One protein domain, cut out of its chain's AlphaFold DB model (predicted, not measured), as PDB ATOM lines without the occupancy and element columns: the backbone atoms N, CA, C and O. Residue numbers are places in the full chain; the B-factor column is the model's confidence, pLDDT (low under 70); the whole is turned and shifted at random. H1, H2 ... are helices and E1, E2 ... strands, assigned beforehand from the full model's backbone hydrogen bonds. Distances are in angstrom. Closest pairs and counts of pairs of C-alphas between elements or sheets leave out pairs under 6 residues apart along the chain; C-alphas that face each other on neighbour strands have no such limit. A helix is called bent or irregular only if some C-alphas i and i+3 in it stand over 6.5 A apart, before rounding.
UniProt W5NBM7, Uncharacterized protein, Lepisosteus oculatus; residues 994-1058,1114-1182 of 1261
ATOM      1  N   VAL A 994     269.001 176.060 306.724       78.94
ATOM      2  CA  VAL A 994     267.579 176.346 306.447       78.94
ATOM      3  C   VAL A 994     267.399 177.723 305.807       78.94
ATOM      4  O   VAL A 994     266.648 177.867 304.842       78.94
ATOM      5  N   LEU A 995     268.080 178.746 306.329       73.88
ATOM      6  CA  LEU A 995     267.981 180.113 305.814       73.88
ATOM      7  C   LEU A 995     268.607 180.251 304.418       73.88
ATOM      8  O   LEU A 995     268.045 180.948 303.570       73.88
ATOM      9  N   GLU A 996     269.720 179.563 304.155       75.12
ATOM     10  CA  GLU A 996     270.350 179.505 302.830       75.12
ATOM     11  C   GLU A 996     269.469 178.777 301.803       75.12
ATOM     12  O   GLU A 996     269.268 179.282 300.695       75.12
ATOM     13  N   GLU A 997     268.894 177.626 302.161       71.62
ATOM     14  CA  GLU A 997     268.017 176.849 301.276       71.62
ATOM     15  C   GLU A 997     266.712 177.584 300.947       71.62
ATOM     16  O   GLU A 997     266.223 177.504 299.820       71.62
ATOM     17  N   ARG A 998     266.176 178.387 301.874       69.44
ATOM     18  CA  ARG A 998     265.014 179.248 301.596       69.44
ATOM     19  C   ARG A 998     265.313 180.352 300.592       69.44
ATOM     20  O   ARG A 998     264.516 180.554 299.683       69.44
ATOM     21  N   ASN A 999     266.464 181.017 300.706       68.19
ATOM     22  CA  ASN A 999     266.882 182.012 299.713       68.19
ATOM     23  C   ASN A 999     267.104 181.364 298.340       68.19
ATOM     24  O   ASN A 999     266.730 181.924 297.311       68.19
ATOM     25  N   ARG A1000     267.669 180.151 298.311       68.75
ATOM     26  CA  ARG A1000     267.794 179.375 297.070       68.75
ATOM     27  C   ARG A1000     266.429 179.043 296.473       68.75
ATOM     28  O   ARG A1000     266.285 179.134 295.255       68.75
ATOM     29  N   LEU A1001     265.446 178.672 297.292       66.00
ATOM     30  CA  LEU A1001     264.088 178.385 296.836       66.00
ATOM     31  C   LEU A1001     263.410 179.630 296.259       66.00
ATOM     32  O   LEU A1001     262.885 179.538 295.157       66.00
ATOM     33  N   GLU A1002     263.457 180.766 296.953       60.69
ATOM     34  CA  GLU A1002     262.847 182.032 296.517       60.69
ATOM     35  C   GLU A1002     263.392 182.468 295.146       60.69
ATOM     36  O   GLU A1002     262.630 182.688 294.208       60.69
ATOM     37  N   VAL A1003     264.715 182.424 294.965       65.88
ATOM     38  CA  VAL A1003     265.350 182.752 293.677       65.88
ATOM     39  C   VAL A1003     265.070 181.705 292.597       65.88
ATOM     40  O   VAL A1003     264.939 182.036 291.417       65.88
ATOM     41  N   THR A1004     264.950 180.430 292.976       66.06
ATOM     42  CA  THR A1004     264.558 179.365 292.040       66.06
ATOM     43  C   THR A1004     263.114 179.549 291.578       66.06
ATOM     44  O   THR A1004     262.843 179.424 290.390       66.06
ATOM     45  N   VAL A1005     262.203 179.884 292.487       59.91
ATOM     46  CA  VAL A1005     260.799 180.208 292.212       59.91
ATOM     47  C   VAL A1005     260.712 181.382 291.235       59.91
ATOM     48  O   VAL A1005     260.176 181.217 290.140       59.91
ATOM     49  N   GLU A1006     261.306 182.526 291.577       61.59
ATOM     50  CA  GLU A1006     261.262 183.737 290.749       61.59
ATOM     51  C   GLU A1006     261.902 183.528 289.369       61.59
ATOM     52  O   GLU A1006     261.409 184.032 288.360       61.59
ATOM     53  N   GLY A1007     262.985 182.749 289.297       64.69
ATOM     54  CA  GLY A1007     263.683 182.460 288.045       64.69
ATOM     55  C   GLY A1007     263.004 181.408 287.156       64.69
ATOM     56  O   GLY A1007     263.194 181.415 285.935       64.69
ATOM     57  N   LEU A1008     262.235 180.479 287.737       66.50
ATOM     58  CA  LEU A1008     261.559 179.403 287.002       66.50
ATOM     59  C   LEU A1008     260.114 179.741 286.625       66.50
ATOM     60  O   LEU A1008     259.650 179.263 285.589       66.50
ATOM     61  N   GLN A1009     259.420 180.581 287.394       60.94
ATOM     62  CA  GLN A1009     258.017 180.933 287.158       60.94
ATOM     63  C   GLN A1009     257.768 181.532 285.756       60.94
ATOM     64  O   GLN A1009     256.890 181.020 285.055       60.94
ATOM     65  N   PRO A1010     258.561 182.503 285.251       64.56
ATOM     66  CA  PRO A1010     258.397 183.003 283.885       64.56
ATOM     67  C   PRO A1010     258.612 181.920 282.823       64.56
ATOM     68  O   PRO A1010     257.947 181.919 281.796       64.56
ATOM     69  N   LYS A1011     259.505 180.956 283.069       68.81
ATOM     70  CA  LYS A1011     259.798 179.867 282.124       68.81
ATOM     71  C   LYS A1011     258.702 178.820 282.072       68.81
ATOM     72  O   LYS A1011     258.413 178.299 281.000       68.81
ATOM     73  N   ILE A1012     258.104 178.517 283.220       66.62
ATOM     74  CA  ILE A1012     256.923 177.662 283.302       66.62
ATOM     75  C   ILE A1012     255.773 178.350 282.559       66.62
ATOM     76  O   ILE A1012     255.175 177.725 281.693       66.62
ATOM     77  N   LYS A1013     255.546 179.650 282.794       63.25
ATOM     78  CA  LYS A1013     254.540 180.445 282.070       63.25
ATOM     79  C   LYS A1013     254.775 180.439 280.557       63.25
ATOM     80  O   LYS A1013     253.852 180.140 279.813       63.25
ATOM     81  N   VAL A1014     256.010 180.667 280.101       71.44
ATOM     82  CA  VAL A1014     256.376 180.587 278.674       71.44
ATOM     83  C   VAL A1014     256.130 179.186 278.115       71.44
ATOM     84  O   VAL A1014     255.485 179.059 277.082       71.44
ATOM     85  N   GLY A1015     256.580 178.132 278.801       69.81
ATOM     86  CA  GLY A1015     256.372 176.753 278.358       69.81
ATOM     87  C   GLY A1015     254.891 176.368 278.273       69.81
ATOM     88  O   GLY A1015     254.489 175.726 277.307       69.81
ATOM     89  N   LEU A1016     254.069 176.809 279.230       65.62
ATOM     90  CA  LEU A1016     252.616 176.614 279.218       65.62
ATOM     91  C   LEU A1016     251.946 177.384 278.074       65.62
ATOM     92  O   LEU A1016     251.102 176.822 277.377       65.62
ATOM     93  N   THR A1017     252.353 178.630 277.816       67.06
ATOM     94  CA  THR A1017     251.844 179.380 276.659       67.06
ATOM     95  C   THR A1017     252.252 178.715 275.345       67.06
ATOM     96  O   THR A1017     251.415 178.561 274.465       67.06
ATOM     97  N   THR A1018     253.484 178.210 275.227       74.81
ATOM     98  CA  THR A1018     253.922 177.445 274.047       74.81
ATOM     99  C   THR A1018     253.143 176.132 273.875       74.81
ATOM    100  O   THR A1018     252.887 175.720 272.746       74.81
ATOM    101  N   LEU A1019     252.733 175.459 274.957       72.69
ATOM    102  CA  LEU A1019     251.847 174.290 274.857       72.69
ATOM    103  C   LEU A1019     250.470 174.676 274.302       72.69
ATOM    104  O   LEU A1019     249.990 174.011 273.385       72.69
ATOM    105  N   ASN A1020     249.896 175.781 274.786       70.75
ATOM    106  CA  ASN A1020     248.638 176.331 274.275       70.75
ATOM    107  C   ASN A1020     248.755 176.737 272.789       70.75
ATOM    108  O   ASN A1020     247.904 176.375 271.980       70.75
ATOM    109  N   GLU A1021     249.851 177.394 272.393       77.12
ATOM    110  CA  GLU A1021     250.161 177.721 270.988       77.12
ATOM    111  C   GLU A1021     250.148 176.472 270.087       77.12
ATOM    112  O   GLU A1021     249.583 176.472 268.985       77.12
ATOM    113  N   LEU A1022     250.784 175.389 270.543       78.25
ATOM    114  CA  LEU A1022     250.874 174.132 269.799       78.25
ATOM    115  C   LEU A1022     249.526 173.404 269.726       78.25
ATOM    116  O   LEU A1022     249.231 172.792 268.697       78.25
ATOM    117  N   GLU A1023     248.703 173.485 270.770       76.69
ATOM    118  CA  GLU A1023     247.354 172.914 270.799       76.69
ATOM    119  C   GLU A1023     246.402 173.657 269.853       76.69
ATOM    120  O   GLU A1023     245.770 173.024 269.004       76.69
ATOM    121  N   GLN A1024     246.398 174.996 269.888       78.12
ATOM    122  CA  GLN A1024     245.646 175.831 268.942       78.12
ATOM    123  C   GLN A1024     246.059 175.550 267.491       78.12
ATOM    124  O   GLN A1024     245.213 175.424 266.604       78.12
ATOM    125  N   THR A1025     247.362 175.365 267.248       80.50
ATOM    126  CA  THR A1025     247.881 174.984 265.928       80.50
ATOM    127  C   THR A1025     247.378 173.598 265.500       80.50
ATOM    128  O   THR A1025     246.963 173.419 264.354       80.50
ATOM    129  N   GLN A1026     247.364 172.604 266.398       79.69
ATOM    130  CA  GLN A1026     246.813 171.275 266.097       79.69
ATOM    131  C   GLN A1026     245.309 171.316 265.812       79.69
ATOM    132  O   GLN A1026     244.830 170.604 264.926       79.69
ATOM    133  N   GLU A1027     244.555 172.140 266.534       78.75
ATOM    134  CA  GLU A1027     243.120 172.290 266.318       78.75
ATOM    135  C   GLU A1027     242.812 173.004 264.994       78.75
ATOM    136  O   GLU A1027     241.946 172.559 264.236       78.75
ATOM    137  N   ALA A1028     243.585 174.039 264.649       79.44
ATOM    138  CA  ALA A1028     243.502 174.708 263.353       79.44
ATOM    139  C   ALA A1028     243.759 173.734 262.189       79.44
ATOM    140  O   ALA A1028     243.008 173.743 261.207       79.44
ATOM    141  N   LEU A1029     244.746 172.838 262.325       77.75
ATOM    142  CA  LEU A1029     245.029 171.776 261.350       77.75
ATOM    143  C   LEU A1029     243.883 170.758 261.242       77.75
ATOM    144  O   LEU A1029     243.549 170.330 260.139       77.75
ATOM    145  N   LYS A1030     243.247 170.385 262.363       77.75
ATOM    146  CA  LYS A1030     242.077 169.485 262.365       77.75
ATOM    147  C   LYS A1030     240.873 170.116 261.664       77.75
ATOM    148  O   LYS A1030     240.235 169.450 260.852       77.75
ATOM    149  N   ARG A1031     240.579 171.394 261.934       79.19
ATOM    150  CA  ARG A1031     239.463 172.127 261.303       79.19
ATOM    151  C   ARG A1031     239.657 172.288 259.790       79.19
ATOM    152  O   ARG A1031     238.698 172.173 259.031       79.19
ATOM    153  N   HIS A1032     240.898 172.462 259.337       77.69
ATOM    154  CA  HIS A1032     241.239 172.653 257.921       77.69
ATOM    155  C   HIS A1032     241.782 171.388 257.237       77.69
ATOM    156  O   HIS A1032     242.468 171.475 256.216       77.69
ATOM    157  N   LYS A1033     241.438 170.193 257.742       76.00
ATOM    158  CA  LYS A1033     241.906 168.902 257.202       76.00
ATOM    159  C   LYS A1033     241.673 168.756 255.688       76.00
ATOM    160  O   LYS A1033     242.555 168.303 254.967       76.00
ATOM    161  N   HIS A1034     240.534 169.238 255.193       70.50
ATOM    162  CA  HIS A1034     240.184 169.210 253.770       70.50
ATOM    163  C   HIS A1034     241.072 170.115 252.884       70.50
ATOM    164  O   HIS A1034     241.231 169.838 251.694       70.50
ATOM    165  N   CYS A1035     241.638 171.200 253.432       69.44
ATOM    166  CA  CYS A1035     242.601 172.059 252.731       69.44
ATOM    167  C   CYS A1035     243.954 171.359 252.619       69.44
ATOM    168  O   CYS A1035     244.555 171.347 251.546       69.44
ATOM    169  N   ILE A1036     244.381 170.707 253.704       67.25
ATOM    170  CA  ILE A1036     245.625 169.936 253.788       67.25
ATOM    171  C   ILE A1036     245.615 168.773 252.781       67.25
ATOM    172  O   ILE A1036     246.574 168.606 252.032       67.25
ATOM    173  N   GLU A1037     244.511 168.025 252.694       70.19
ATOM    174  CA  GLU A1037     244.328 166.919 251.732       70.19
ATOM    175  C   GLU A1037     244.353 167.388 250.265       70.19
ATOM    176  O   GLU A1037     244.724 166.631 249.370       70.19
ATOM    177  N   LYS A1038     244.003 168.656 250.013       74.00
ATOM    178  CA  LYS A1038     244.021 169.287 248.683       74.00
ATOM    179  C   LYS A1038     245.297 170.097 248.408       74.00
ATOM    180  O   LYS A1038     245.335 170.805 247.404       74.00
ATOM    181  N   ASN A1039     246.313 170.023 249.277       68.38
ATOM    182  CA  ASN A1039     247.528 170.854 249.231       68.38
ATOM    183  C   ASN A1039     247.244 172.370 249.130       68.38
ATOM    184  O   ASN A1039     247.999 173.109 248.503       68.38
ATOM    185  N   LYS A1040     246.146 172.845 249.726       72.81
ATOM    186  CA  LYS A1040     245.787 174.267 249.762       72.81
ATOM    187  C   LYS A1040     246.300 174.910 251.049       72.81
ATOM    188  O   LYS A1040     246.062 174.386 252.137       72.81
ATOM    189  N   ASN A1041     246.974 176.050 250.915       83.25
ATOM    190  CA  ASN A1041     247.384 176.873 252.050       83.25
ATOM    191  C   ASN A1041     246.158 177.525 252.721       83.25
ATOM    192  O   ASN A1041     245.123 177.727 252.080       83.25
ATOM    193  N   PHE A1042     246.266 177.826 254.012       81.62
ATOM    194  CA  PHE A1042     245.240 178.512 254.794       81.62
ATOM    195  C   PHE A1042     245.884 179.281 255.952       81.62
ATOM    196  O   PHE A1042     246.952 178.901 256.443       81.62
ATOM    197  N   GLU A1043     245.223 180.353 256.381       84.94
ATOM    198  CA  GLU A1043     245.661 181.199 257.491       84.94
ATOM    199  C   GLU A1043     244.973 180.796 258.798       84.94
ATOM    200  O   GLU A1043     243.817 180.370 258.808       84.94
ATOM    201  N   TYR A1044     245.681 180.949 259.912       81.81
ATOM    202  CA  TYR A1044     245.143 180.795 261.258       81.81
ATOM    203  C   TYR A1044     245.879 181.731 262.228       81.81
ATOM    204  O   TYR A1044     247.040 182.082 262.020       81.81
ATOM    205  N   GLU A1045     245.195 182.170 263.281       80.75
ATOM    206  CA  GLU A1045     245.766 183.043 264.311       80.75
ATOM    207  C   GLU A1045     246.209 182.229 265.527       80.75
ATOM    208  O   GLU A1045     245.500 181.318 265.957       80.75
ATOM    209  N   VAL A1046     247.374 182.571 266.081       79.38
ATOM    210  CA  VAL A1046     247.904 182.001 267.328       79.38
ATOM    211  C   VAL A1046     248.449 183.098 268.237       79.38
ATOM    212  O   VAL A1046     248.929 184.134 267.776       79.38
ATOM    213  N   GLU A1047     248.380 182.878 269.544       72.75
ATOM    214  CA  GLU A1047     248.905 183.797 270.555       72.75
ATOM    215  C   GLU A1047     250.363 183.472 270.889       72.75
ATOM    216  O   GLU A1047     250.622 182.515 271.600       72.75
ATOM    217  N   VAL A1048     251.315 184.270 270.400       73.88
ATOM    218  CA  VAL A1048     252.758 184.032 270.563       73.88
ATOM    219  C   VAL A1048     253.324 184.886 271.693       73.88
ATOM    220  O   VAL A1048     252.979 186.062 271.835       73.88
ATOM    221  N   THR A1049     254.223 184.310 272.490       69.56
ATOM    222  CA  THR A1049     254.926 185.030 273.565       69.56
ATOM    223  C   THR A1049     256.257 185.625 273.093       69.56
ATOM    224  O   THR A1049     257.106 184.912 272.565       69.56
ATOM    225  N   GLU A1050     256.477 186.918 273.341       76.31
ATOM    226  CA  GLU A1050     257.716 187.639 273.020       76.31
ATOM    227  C   GLU A1050     258.390 188.174 274.290       76.31
ATOM    228  O   GLU A1050     257.723 188.642 275.216       76.31
ATOM    229  N   ALA A1051     259.723 188.101 274.335       73.25
ATOM    230  CA  ALA A1051     260.519 188.662 275.419       73.25
ATOM    231  C   ALA A1051     260.707 190.173 275.204       73.25
ATOM    232  O   ALA A1051     261.298 190.602 274.215       73.25
ATOM    233  N   VAL A1052     260.219 190.980 276.138       81.75
ATOM    234  CA  VAL A1052     260.344 192.438 276.150       81.75
ATOM    235  C   VAL A1052     261.247 192.884 277.296       81.75
ATOM    236  O   VAL A1052     261.306 192.252 278.348       81.75
ATOM    237  N   MET A1053     261.961 193.989 277.098       85.12
ATOM    238  CA  MET A1053     262.785 194.596 278.143       85.12
ATOM    239  C   MET A1053     261.959 195.631 278.906       85.12
ATOM    240  O   MET A1053     261.483 196.602 278.321       85.12
ATOM    241  N   GLU A1054     261.800 195.433 280.209       83.56
ATOM    242  CA  GLU A1054     261.145 196.376 281.112       83.56
ATOM    243  C   GLU A1054     262.205 197.177 281.874       83.56
ATOM    244  O   GLU A1054     263.106 196.593 282.481       83.56
ATOM    245  N   ASP A1055     262.118 198.507 281.834       84.81
ATOM    246  CA  ASP A1055     263.065 199.400 282.507       84.81
ATOM    247  C   ASP A1055     262.900 199.339 284.035       84.81
ATOM    248  O   ASP A1055     261.813 199.530 284.575       84.81
ATOM    249  N   ILE A1056     264.005 199.095 284.741       83.75
ATOM    250  CA  ILE A1056     264.078 199.029 286.207       83.75
ATOM    251  C   ILE A1056     264.967 200.126 286.804       83.75
ATOM    252  O   ILE A1056     265.218 200.120 288.014       83.75
ATOM    253  N   SER A1057     265.449 201.071 285.993       76.88
ATOM    254  CA  SER A1057     266.406 202.112 286.392       76.88
ATOM    255  C   SER A1057     265.937 202.986 287.569       76.88
ATOM    256  O   SER A1057     266.773 203.503 288.311       76.88
ATOM    257  N   GLY A1058     264.625 203.080 287.816       69.19
ATOM    258  CA  GLY A1058     264.031 203.797 288.953       69.19
ATOM    259  C   GLY A1058     263.933 203.013 290.273       69.19
ATOM    260  O   GLY A1058     263.598 203.600 291.299       69.19
ATOM    261  N   TYR A1114     267.427 197.004 282.895       86.12
ATOM    262  CA  TYR A1114     266.177 196.381 282.480       86.12
ATOM    263  C   TYR A1114     266.097 194.928 282.947       86.12
ATOM    264  O   TYR A1114     267.124 194.262 283.120       86.12
ATOM    265  N   ARG A1115     264.874 194.422 283.103       85.44
ATOM    266  CA  ARG A1115     264.580 192.994 283.268       85.44
ATOM    267  C   ARG A1115     263.852 192.453 282.040       85.44
ATOM    268  O   ARG A1115     263.190 193.207 281.334       85.44
ATOM    269  N   TRP A1116     263.991 191.159 281.782       79.50
ATOM    270  CA  TRP A1116     263.275 190.474 280.708       79.50
ATOM    271  C   TRP A1116     261.893 190.042 281.203       79.50
ATOM    272  O   TRP A1116     261.789 189.268 282.153       79.50
ATOM    273  N   GLU A1117     260.847 190.530 280.548       72.81
ATOM    274  CA  GLU A1117     259.447 190.175 280.781       72.81
ATOM    275  C   GLU A1117     258.871 189.516 279.518       72.81
ATOM    276  O   GLU A1117     259.398 189.701 278.425       72.81
ATOM    277  N   TYR A1118     257.800 188.734 279.634       72.56
ATOM    278  CA  TYR A1118     257.210 188.012 278.503       72.56
ATOM    279  C   TYR A1118     255.783 188.499 278.249       72.56
ATOM    280  O   TYR A1118     254.931 188.404 279.135       72.56
ATOM    281  N   LYS A1119     255.515 189.014 277.043       70.56
ATOM    282  CA  LYS A1119     254.198 189.532 276.638       70.56
ATOM    283  C   LYS A1119     253.623 188.721 275.484       70.56
ATOM    284  O   LYS A1119     254.329 188.375 274.541       70.56
ATOM    285  N   THR A1120     252.333 188.424 275.568       67.44
ATOM    286  CA  THR A1120     251.593 187.682 274.541       67.44
ATOM    287  C   THR A1120     251.050 188.639 273.484       67.44
ATOM    288  O   THR A1120     250.476 189.675 273.823       67.44
ATOM    289  N   ARG A1121     251.193 188.287 272.206       77.50
ATOM    290  CA  ARG A1121     250.597 189.005 271.070       77.50
ATOM    291  C   ARG A1121     249.962 188.018 270.091       77.50
ATOM    292  O   ARG A1121     250.425 186.890 269.963       77.50
ATOM    293  N   LYS A1122     248.917 188.438 269.377       77.19
ATOM    294  CA  LYS A1122     248.304 187.626 268.314       77.19
ATOM    295  C   LYS A1122     249.123 187.735 267.033       77.19
ATOM    296  O   LYS A1122     249.446 188.837 266.600       77.19
ATOM    297  N   GLU A1123     249.443 186.599 266.433       81.00
ATOM    298  CA  GLU A1123     250.208 186.497 265.194       81.00
ATOM    299  C   GLU A1123     249.431 185.642 264.186       81.00
ATOM    300  O   GLU A1123     248.940 184.559 264.516       81.00
ATOM    301  N   LYS A1124     249.311 186.131 262.947       84.31
ATOM    302  CA  LYS A1124     248.745 185.364 261.831       84.31
ATOM    303  C   LYS A1124     249.821 184.464 261.240       84.31
ATOM    304  O   LYS A1124     250.907 184.939 260.917       84.31
ATOM    305  N   ARG A1125     249.514 183.179 261.080       85.38
ATOM    306  CA  ARG A1125     250.403 182.179 260.478       85.38
ATOM    307  C   ARG A1125     249.702 181.439 259.351       85.38
ATOM    308  O   ARG A1125     248.477 181.328 259.342       85.38
ATOM    309  N   THR A1126     250.484 180.903 258.419       85.69
ATOM    310  CA  THR A1126     249.975 180.054 257.340       85.69
ATOM    311  C   THR A1126     250.482 178.622 257.477       85.69
ATOM    312  O   THR A1126     251.553 178.368 258.041       85.69
ATOM    313  N   TYR A1127     249.712 177.657 256.972       83.69
ATOM    314  CA  TYR A1127     250.133 176.254 256.957       83.69
ATOM    315  C   TYR A1127     251.425 176.044 256.152       83.69
ATOM    316  O   TYR A1127     252.263 175.221 256.525       83.69
ATOM    317  N   GLU A1128     251.608 176.800 255.071       82.94
ATOM    318  CA  GLU A1128     252.797 176.717 254.225       82.94
ATOM    319  C   GLU A1128     254.059 177.226 254.936       82.94
ATOM    320  O   GLU A1128     255.104 176.579 254.840       82.94
ATOM    321  N   ASP A1129     253.954 178.288 255.740       82.88
ATOM    322  CA  ASP A1129     255.066 178.776 256.569       82.88
ATOM    323  C   ASP A1129     255.447 177.764 257.656       82.88
ATOM    324  O   ASP A1129     256.627 177.485 257.876       82.88
ATOM    325  N   LEU A1130     254.445 177.161 258.307       82.31
ATOM    326  CA  LEU A1130     254.655 176.111 259.305       82.31
ATOM    327  C   LEU A1130     255.330 174.877 258.690       82.31
ATOM    328  O   LEU A1130     256.244 174.298 259.282       82.31
ATOM    329  N   LYS A1131     254.883 174.465 257.499       81.94
ATOM    330  CA  LYS A1131     255.463 173.348 256.753       81.94
ATOM    331  C   LYS A1131     256.913 173.645 256.372       81.94
ATOM    332  O   LYS A1131     257.777 172.818 256.658       81.94
ATOM    333  N   ARG A1132     257.189 174.832 255.821       82.62
ATOM    334  CA  ARG A1132     258.541 175.269 255.446       82.62
ATOM    335  C   ARG A1132     259.488 175.286 256.651       82.62
ATOM    336  O   ARG A1132     260.578 174.738 256.554       82.62
ATOM    337  N   GLN A1133     259.048 175.778 257.814       81.12
ATOM    338  CA  GLN A1133     259.858 175.752 259.045       81.12
ATOM    339  C   GLN A1133     260.323 174.339 259.438       81.12
ATOM    340  O   GLN A1133     261.468 174.156 259.854       81.12
ATOM    341  N   PHE A1134     259.455 173.326 259.324       78.75
ATOM    342  CA  PHE A1134     259.841 171.944 259.624       78.75
ATOM    343  C   PHE A1134     260.697 171.311 258.518       78.75
ATOM    344  O   PHE A1134     261.597 170.530 258.836       78.75
ATOM    345  N   GLU A1135     260.447 171.652 257.250       82.50
ATOM    346  CA  GLU A1135     261.243 171.199 256.101       82.50
ATOM    347  C   GLU A1135     262.681 171.735 256.163       82.50
ATOM    348  O   GLU A1135     263.623 170.949 256.031       82.50
ATOM    349  N   ASP A1136     262.854 173.023 256.471       80.25
ATOM    350  CA  ASP A1136     264.156 173.682 256.629       80.25
ATOM    351  C   ASP A1136     264.939 173.089 257.809       80.25
ATOM    352  O   ASP A1136     266.118 172.756 257.684       80.25
ATOM    353  N   ALA A1137     264.272 172.857 258.945       73.44
ATOM    354  CA  ALA A1137     264.891 172.258 260.129       73.44
ATOM    355  C   ALA A1137     265.312 170.786 259.933       73.44
ATOM    356  O   ALA A1137     266.152 170.274 260.678       73.44
ATOM    357  N   LYS A1138     264.713 170.072 258.970       75.19
ATOM    358  CA  LYS A1138     264.995 168.653 258.677       75.19
ATOM    359  C   LYS A1138     265.807 168.437 257.399       75.19
ATOM    360  O   LYS A1138     266.249 167.309 257.181       75.19
ATOM    361  N   GLY A1139     265.976 169.466 256.568       73.12
ATOM    362  CA  GLY A1139     266.658 169.392 255.275       73.12
ATOM    363  C   GLY A1139     265.954 168.502 254.240       73.12
ATOM    364  O   GLY A1139     266.608 168.006 253.326       73.12
ATOM    365  N   LYS A1140     264.644 168.241 254.385       78.75
ATOM    366  CA  LYS A1140     263.861 167.405 253.456       78.75
ATOM    367  C   LYS A1140     262.409 167.872 253.357       78.75
ATOM    368  O   LYS A1140     261.851 168.340 254.344       78.75
ATOM    369  N   LYS A1141     261.780 167.666 252.192       76.19
ATOM    370  CA  LYS A1141     260.334 167.890 252.005       76.19
ATOM    371  C   LYS A1141     259.521 166.947 252.895       76.19
ATOM    372  O   LYS A1141     259.892 165.782 253.049       76.19
ATOM    373  N   MET A1142     258.425 167.444 253.463       76.31
ATOM    374  CA  MET A1142     257.605 166.718 254.437       76.31
ATOM    375  C   MET A1142     256.154 166.596 253.965       76.31
ATOM    376  O   MET A1142     255.566 167.517 253.395       76.31
ATOM    377  N   SER A1143     255.549 165.439 254.215       79.00
ATOM    378  CA  SER A1143     254.107 165.232 254.053       79.00
ATOM    379  C   SER A1143     253.314 165.902 255.183       79.00
ATOM    380  O   SER A1143     253.844 166.183 256.261       79.00
ATOM    381  N   ALA A1144     252.017 166.129 254.972       72.75
ATOM    382  CA  ALA A1144     251.144 166.701 255.995       72.75
ATOM    383  C   ALA A1144     251.100 165.875 257.292       72.75
ATOM    384  O   ALA A1144     251.112 166.431 258.390       72.75
ATOM    385  N   GLU A1145     251.114 164.548 257.170       73.56
ATOM    386  CA  GLU A1145     251.165 163.628 258.308       73.56
ATOM    387  C   GLU A1145     252.489 163.727 259.074       73.56
ATOM    388  O   GLU A1145     252.506 163.659 260.305       73.56
ATOM    389  N   GLU A1146     253.609 163.924 258.372       77.00
ATOM    390  CA  GLU A1146     254.907 164.144 259.010       77.00
ATOM    391  C   GLU A1146     254.955 165.484 259.761       77.00
ATOM    392  O   GLU A1146     255.519 165.526 260.853       77.00
ATOM    393  N   VAL A1147     254.329 166.546 259.238       79.69
ATOM    394  CA  VAL A1147     254.210 167.848 259.931       79.69
ATOM    395  C   VAL A1147     253.396 167.708 261.223       79.69
ATOM    396  O   VAL A1147     253.832 168.173 262.278       79.69
ATOM    397  N   VAL A1148     252.263 166.993 261.191       77.44
ATOM    398  CA  VAL A1148     251.455 166.709 262.395       77.44
ATOM    399  C   VAL A1148     252.249 165.884 263.416       77.44
ATOM    400  O   VAL A1148     252.232 166.200 264.608       77.44
ATOM    401  N   LYS A1149     253.012 164.877 262.971       78.50
ATOM    402  CA  LYS A1149     253.901 164.098 263.851       78.50
ATOM    403  C   LYS A1149     254.999 164.959 264.487       78.50
ATOM    404  O   LYS A1149     255.303 164.767 265.663       78.50
ATOM    405  N   GLN A1150     255.590 165.912 263.756       80.56
ATOM    406  CA  GLN A1150     256.583 166.834 264.334       80.56
ATOM    407  C   GLN A1150     255.960 167.791 265.351       80.56
ATOM    408  O   GLN A1150     256.565 168.035 266.392       80.56
ATOM    409  N   LEU A1151     254.746 168.289 265.103       80.00
ATOM    410  CA  LEU A1151     254.019 169.108 266.075       80.00
ATOM    411  C   LEU A1151     253.718 168.346 267.364       80.00
ATOM    412  O   LEU A1151     253.945 168.871 268.450       80.00
ATOM    413  N   GLN A1152     253.253 167.098 267.257       75.31
ATOM    414  CA  GLN A1152     253.034 166.236 268.422       75.31
ATOM    415  C   GLN A1152     254.335 165.975 269.185       75.31
ATOM    416  O   GLN A1152     254.342 165.975 270.414       75.31
ATOM    417  N   LYS A1153     255.452 165.789 268.472       79.88
ATOM    418  CA  LYS A1153     256.768 165.645 269.096       79.88
ATOM    419  C   LYS A1153     257.188 166.923 269.831       79.88
ATOM    420  O   LYS A1153     257.559 166.842 270.995       79.88
ATOM    421  N   LYS A1154     257.057 168.090 269.192       78.62
ATOM    422  CA  LYS A1154     257.376 169.395 269.790       78.62
ATOM    423  C   LYS A1154     256.525 169.671 271.035       78.62
ATOM    424  O   LYS A1154     257.062 170.140 272.030       78.62
ATOM    425  N   TYR A1155     255.239 169.310 271.013       76.25
ATOM    426  CA  TYR A1155     254.350 169.396 272.179       76.25
ATOM    427  C   TYR A1155     254.881 168.559 273.352       76.25
ATOM    428  O   TYR A1155     255.050 169.073 274.454       76.25
ATOM    429  N   LYS A1156     255.245 167.293 273.098       71.38
ATOM    430  CA  LYS A1156     255.835 166.410 274.120       71.38
ATOM    431  C   LYS A1156     257.173 166.929 274.654       71.38
ATOM    432  O   LYS A1156     257.429 166.829 275.853       71.38
ATOM    433  N   ASP A1157     258.019 167.484 273.788       75.56
ATOM    434  CA  ASP A1157     259.322 168.028 274.181       75.56
ATOM    435  C   ASP A1157     259.159 169.253 275.106       75.56
ATOM    436  O   ASP A1157     259.793 169.310 276.161       75.56
ATOM    437  N   VAL A1158     258.251 170.182 274.777       70.81
ATOM    438  CA  VAL A1158     257.940 171.351 275.627       70.81
ATOM    439  C   VAL A1158     257.320 170.916 276.959       70.81
ATOM    440  O   VAL A1158     257.735 171.394 278.014       70.81
ATOM    441  N   GLN A1159     256.393 169.954 276.937       69.88
ATOM    442  CA  GLN A1159     255.778 169.396 278.145       69.88
ATOM    443  C   GLN A1159     256.834 168.792 279.083       69.88
ATOM    444  O   GLN A1159     256.815 169.025 280.293       69.88
ATOM    445  N   LYS A1160     257.805 168.059 278.526       72.19
ATOM    446  CA  LYS A1160     258.917 167.475 279.283       72.19
ATOM    447  C   LYS A1160     259.806 168.542 279.923       72.19
ATOM    448  O   LYS A1160     260.253 168.348 281.053       72.19
ATOM    449  N   GLU A1161     260.070 169.651 279.236       69.56
ATOM    450  CA  GLU A1161     260.839 170.761 279.809       69.56
ATOM    451  C   GLU A1161     260.086 171.453 280.952       69.56
ATOM    452  O   GLU A1161     260.675 171.660 282.012       69.56
ATOM    453  N   VAL A1162     258.780 171.714 280.810       65.25
ATOM    454  CA  VAL A1162     257.949 172.275 281.896       65.25
ATOM    455  C   VAL A1162     257.980 171.369 283.133       65.25
ATOM    456  O   VAL A1162     258.235 171.842 284.243       65.25
ATOM    457  N   LEU A1163     257.833 170.053 282.948       60.47
ATOM    458  CA  LEU A1163     257.904 169.078 284.042       60.47
ATOM    459  C   LEU A1163     259.280 169.039 284.726       60.47
ATOM    460  O   LEU A1163     259.343 168.961 285.952       60.47
ATOM    461  N   LYS A1164     260.386 169.158 283.977       66.69
ATOM    462  CA  LYS A1164     261.737 169.269 284.564       66.69
ATOM    463  C   LYS A1164     261.901 170.526 285.422       66.69
ATOM    464  O   LYS A1164     262.626 170.494 286.417       66.69
ATOM    465  N   LEU A1165     261.281 171.644 285.038       66.06
ATOM    466  CA  LEU A1165     261.328 172.877 285.829       66.06
ATOM    467  C   LEU A1165     260.545 172.726 287.141       66.06
ATOM    468  O   LEU A1165     261.054 173.103 288.197       66.06
ATOM    469  N   ILE A1166     259.371 172.095 287.094       60.75
ATOM    470  CA  ILE A1166     258.559 171.781 288.282       60.75
ATOM    471  C   ILE A1166     259.287 170.788 289.206       60.75
ATOM    472  O   ILE A1166     259.283 170.941 290.427       60.75
ATOM    473  N   GLU A1167     259.987 169.805 288.640       60.28
ATOM    474  CA  GLU A1167     260.789 168.844 289.400       60.28
ATOM    475  C   GLU A1167     261.921 169.523 290.190       60.28
ATOM    476  O   GLU A1167     262.135 169.216 291.365       60.28
ATOM    477  N   LYS A1168     262.633 170.475 289.568       64.50
ATOM    478  CA  LYS A1168     263.673 171.262 290.254       64.50
ATOM    479  C   LYS A1168     263.107 171.995 291.473       64.50
ATOM    480  O   LYS A1168     263.764 172.011 292.509       64.50
ATOM    481  N   LEU A1169     261.893 172.537 291.366       61.91
ATOM    482  CA  LEU A1169     261.191 173.199 292.468       61.91
ATOM    483  C   LEU A1169     260.850 172.214 293.603       61.91
ATOM    484  O   LEU A1169     261.098 172.483 294.778       61.91
ATOM    485  N   SER A1170     260.337 171.035 293.240       57.72
ATOM    486  CA  SER A1170     259.939 169.980 294.182       57.72
ATOM    487  C   SER A1170     261.119 169.414 294.983       57.72
ATOM    488  O   SER A1170     260.999 169.186 296.189       57.72
ATOM    489  N   ARG A1171     262.292 169.236 294.354       62.06
ATOM    490  CA  ARG A1171     263.509 168.758 295.037       62.06
ATOM    491  C   ARG A1171     263.990 169.734 296.119       62.06
ATOM    492  O   ARG A1171     264.342 169.286 297.208       62.06
ATOM    493  N   THR A1172     263.948 171.042 295.854       57.75
ATOM    494  CA  THR A1172     264.308 172.079 296.837       57.75
ATOM    495  C   THR A1172     263.332 172.090 298.021       57.75
ATOM    496  O   THR A1172     263.757 172.138 299.174       57.75
ATOM    497  N   LEU A1173     262.026 171.934 297.763       58.44
ATOM    498  CA  LEU A1173     260.997 171.817 298.810       58.44
ATOM    499  C   LEU A1173     261.153 170.550 299.666       58.44
ATOM    500  O   LEU A1173     260.943 170.584 300.879       58.44
ATOM    501  N   LYS A1174     261.539 169.421 299.058       62.41
ATOM    502  CA  LYS A1174     261.790 168.169 299.786       62.41
ATOM    503  C   LYS A1174     262.963 168.307 300.755       62.41
ATOM    504  O   LYS A1174     262.846 167.879 301.898       62.41
ATOM    505  N   HIS A1175     264.052 168.939 300.327       64.31
ATOM    506  CA  HIS A1175     265.202 169.167 301.197       64.31
ATOM    507  C   HIS A1175     264.852 170.107 302.364       64.31
ATOM    508  O   HIS A1175     265.150 169.789 303.511       64.31
ATOM    509  N   LEU A1176     264.095 171.183 302.112       63.88
ATOM    510  CA  LEU A1176     263.559 172.065 303.159       63.88
ATOM    511  C   LEU A1176     262.694 171.327 304.192       63.88
ATOM    512  O   LEU A1176     262.822 171.591 305.389       63.88
ATOM    513  N   LYS A1177     261.882 170.353 303.754       63.56
ATOM    514  CA  LYS A1177     261.128 169.445 304.641       63.56
ATOM    515  C   LYS A1177     262.002 168.587 305.544       63.56
ATOM    516  O   LYS A1177     261.570 168.236 306.638       63.56
ATOM    517  N   GLU A1178     263.211 168.257 305.112       68.44
ATOM    518  CA  GLU A1178     264.128 167.412 305.872       68.44
ATOM    519  C   GLU A1178     264.899 168.192 306.946       68.44
ATOM    520  O   GLU A1178     265.252 167.593 307.965       68.44
ATOM    521  N   ILE A1179     265.151 169.495 306.756       69.81
ATOM    522  CA  ILE A1179     266.035 170.293 307.631       69.81
ATOM    523  C   ILE A1179     265.316 171.337 308.507       69.81
ATOM    524  O   ILE A1179     265.781 171.616 309.616       69.81
ATOM    525  N   ALA A1180     264.181 171.895 308.068       70.62
ATOM    526  CA  ALA A1180     263.504 172.995 308.763       70.62
ATOM    527  C   ALA A1180     262.552 172.519 309.877       70.62
ATOM    528  O   ALA A1180     261.836 171.533 309.717       70.62
ATOM    529  N   LEU A1181     262.488 173.267 310.987       73.12
ATOM    530  CA  LEU A1181     261.591 172.985 312.120       73.12
ATOM    531  C   LEU A1181     260.103 173.098 311.745       73.12
ATOM    532  O   LEU A1181     259.267 172.331 312.220       73.12
ATOM    533  N   ARG A1182     259.781 174.058 310.874       70.06
ATOM    534  CA  ARG A1182     258.465 174.237 310.248       70.06
ATOM    535  C   ARG A1182     258.676 174.401 308.740       70.06
ATOM    536  O   ARG A1182     259.051 175.489 308.296       70.06
TER     537      ARG A1182
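Overview. This is residues 994 to 1058 and 1114 to 1182 of the 1261 residues of an uncharacterized protein of Lepisosteus oculatus (UniProt W5NBM7). Two long helices, bent H1 and H4, lie side by side and run opposite ways, while a ribbon of two strands, E1 and E2, packs on arm H1b on the side away from H4. At the end where H4 begins lie two shorter helices, H2 and H3, with H3 across H4. The printed part has 134 residues, with four named helices and two named strands in the order H1 H2 E1 E2 H3 H4; the sheet E1 - E2 is antiparallel and the class is mixed, helices and strands. The whole is loose, with a radius of gyration of the C-alphas of 20.0 A, and elongated, spanning 66 by 38 by 28 A.

Arrangement. H1, residues 994 to 1031, was assigned as one helix by its hydrogen bonds but is bent: C-alphas 1007 and 1010 are 6.7 A apart, and its arms H1a, residues 994 to 1007, and H1b, residues 1010 to 1031, stand at 36 degrees, only just a steep tilt. H1b touches H4, residues 1144 to 1179, at a shallow tilt of 26 degrees, opposite ways; their closest C-alphas, of Ile 1012 and Val 1162, are 5.7 A apart. H1a touches H4 with the closest C-alphas, of Leu 1001 and Thr 1172, 6.3 A apart. The C-alphas of Glu 1021 in H1b and Val 1046 in E1, residues 1043 to 1055, are their closest, 6.1 A apart. E1 and E2, residues 1114 to 1126, are antiparallel neighbours, with N 1048 and O 1121 within hydrogen-bond range at 2.8 A; E2 bends by 56 degrees at residue 1122. H3, residues 1127 to 1138, touches H4 only just about perpendicular, at 71 degrees, with the closest C-alphas, of Lys 1131 and Val 1147, 6.5 A apart. H2, residues 1033 to 1037, is close but not clearly touching H4, the closest C-alphas, of Ile 1036 and Ala 1144, being 6.8 A apart. In H1a, H1b, H2, H3 and H4 every O i to N i+4 pair is within hydrogen-bond range.

Along the chain. H1a begins at C-alpha 994 (267.579, 176.346, 306.447), and H1b measures 31.4 A. E1 measures 35.5 A and E2 34.1 A. H4 measures 53.9 A and ends at C-alpha 1179 (266.035, 170.293, 307.631).

Size, cuts and confidence. The C-alphas of Lys 1038 and Leu 1181, the two farthest apart, are 65.9 A apart. Residues 1059 to 1113 are not printed, and C-alphas 1058 and 1114 are 10.1 A apart across the cut. The links printed whole are tight. Mean pLDDT of the printed part is 73.5; 45 residues are under 70, among them 998 to 1013 and 1161 to 1179.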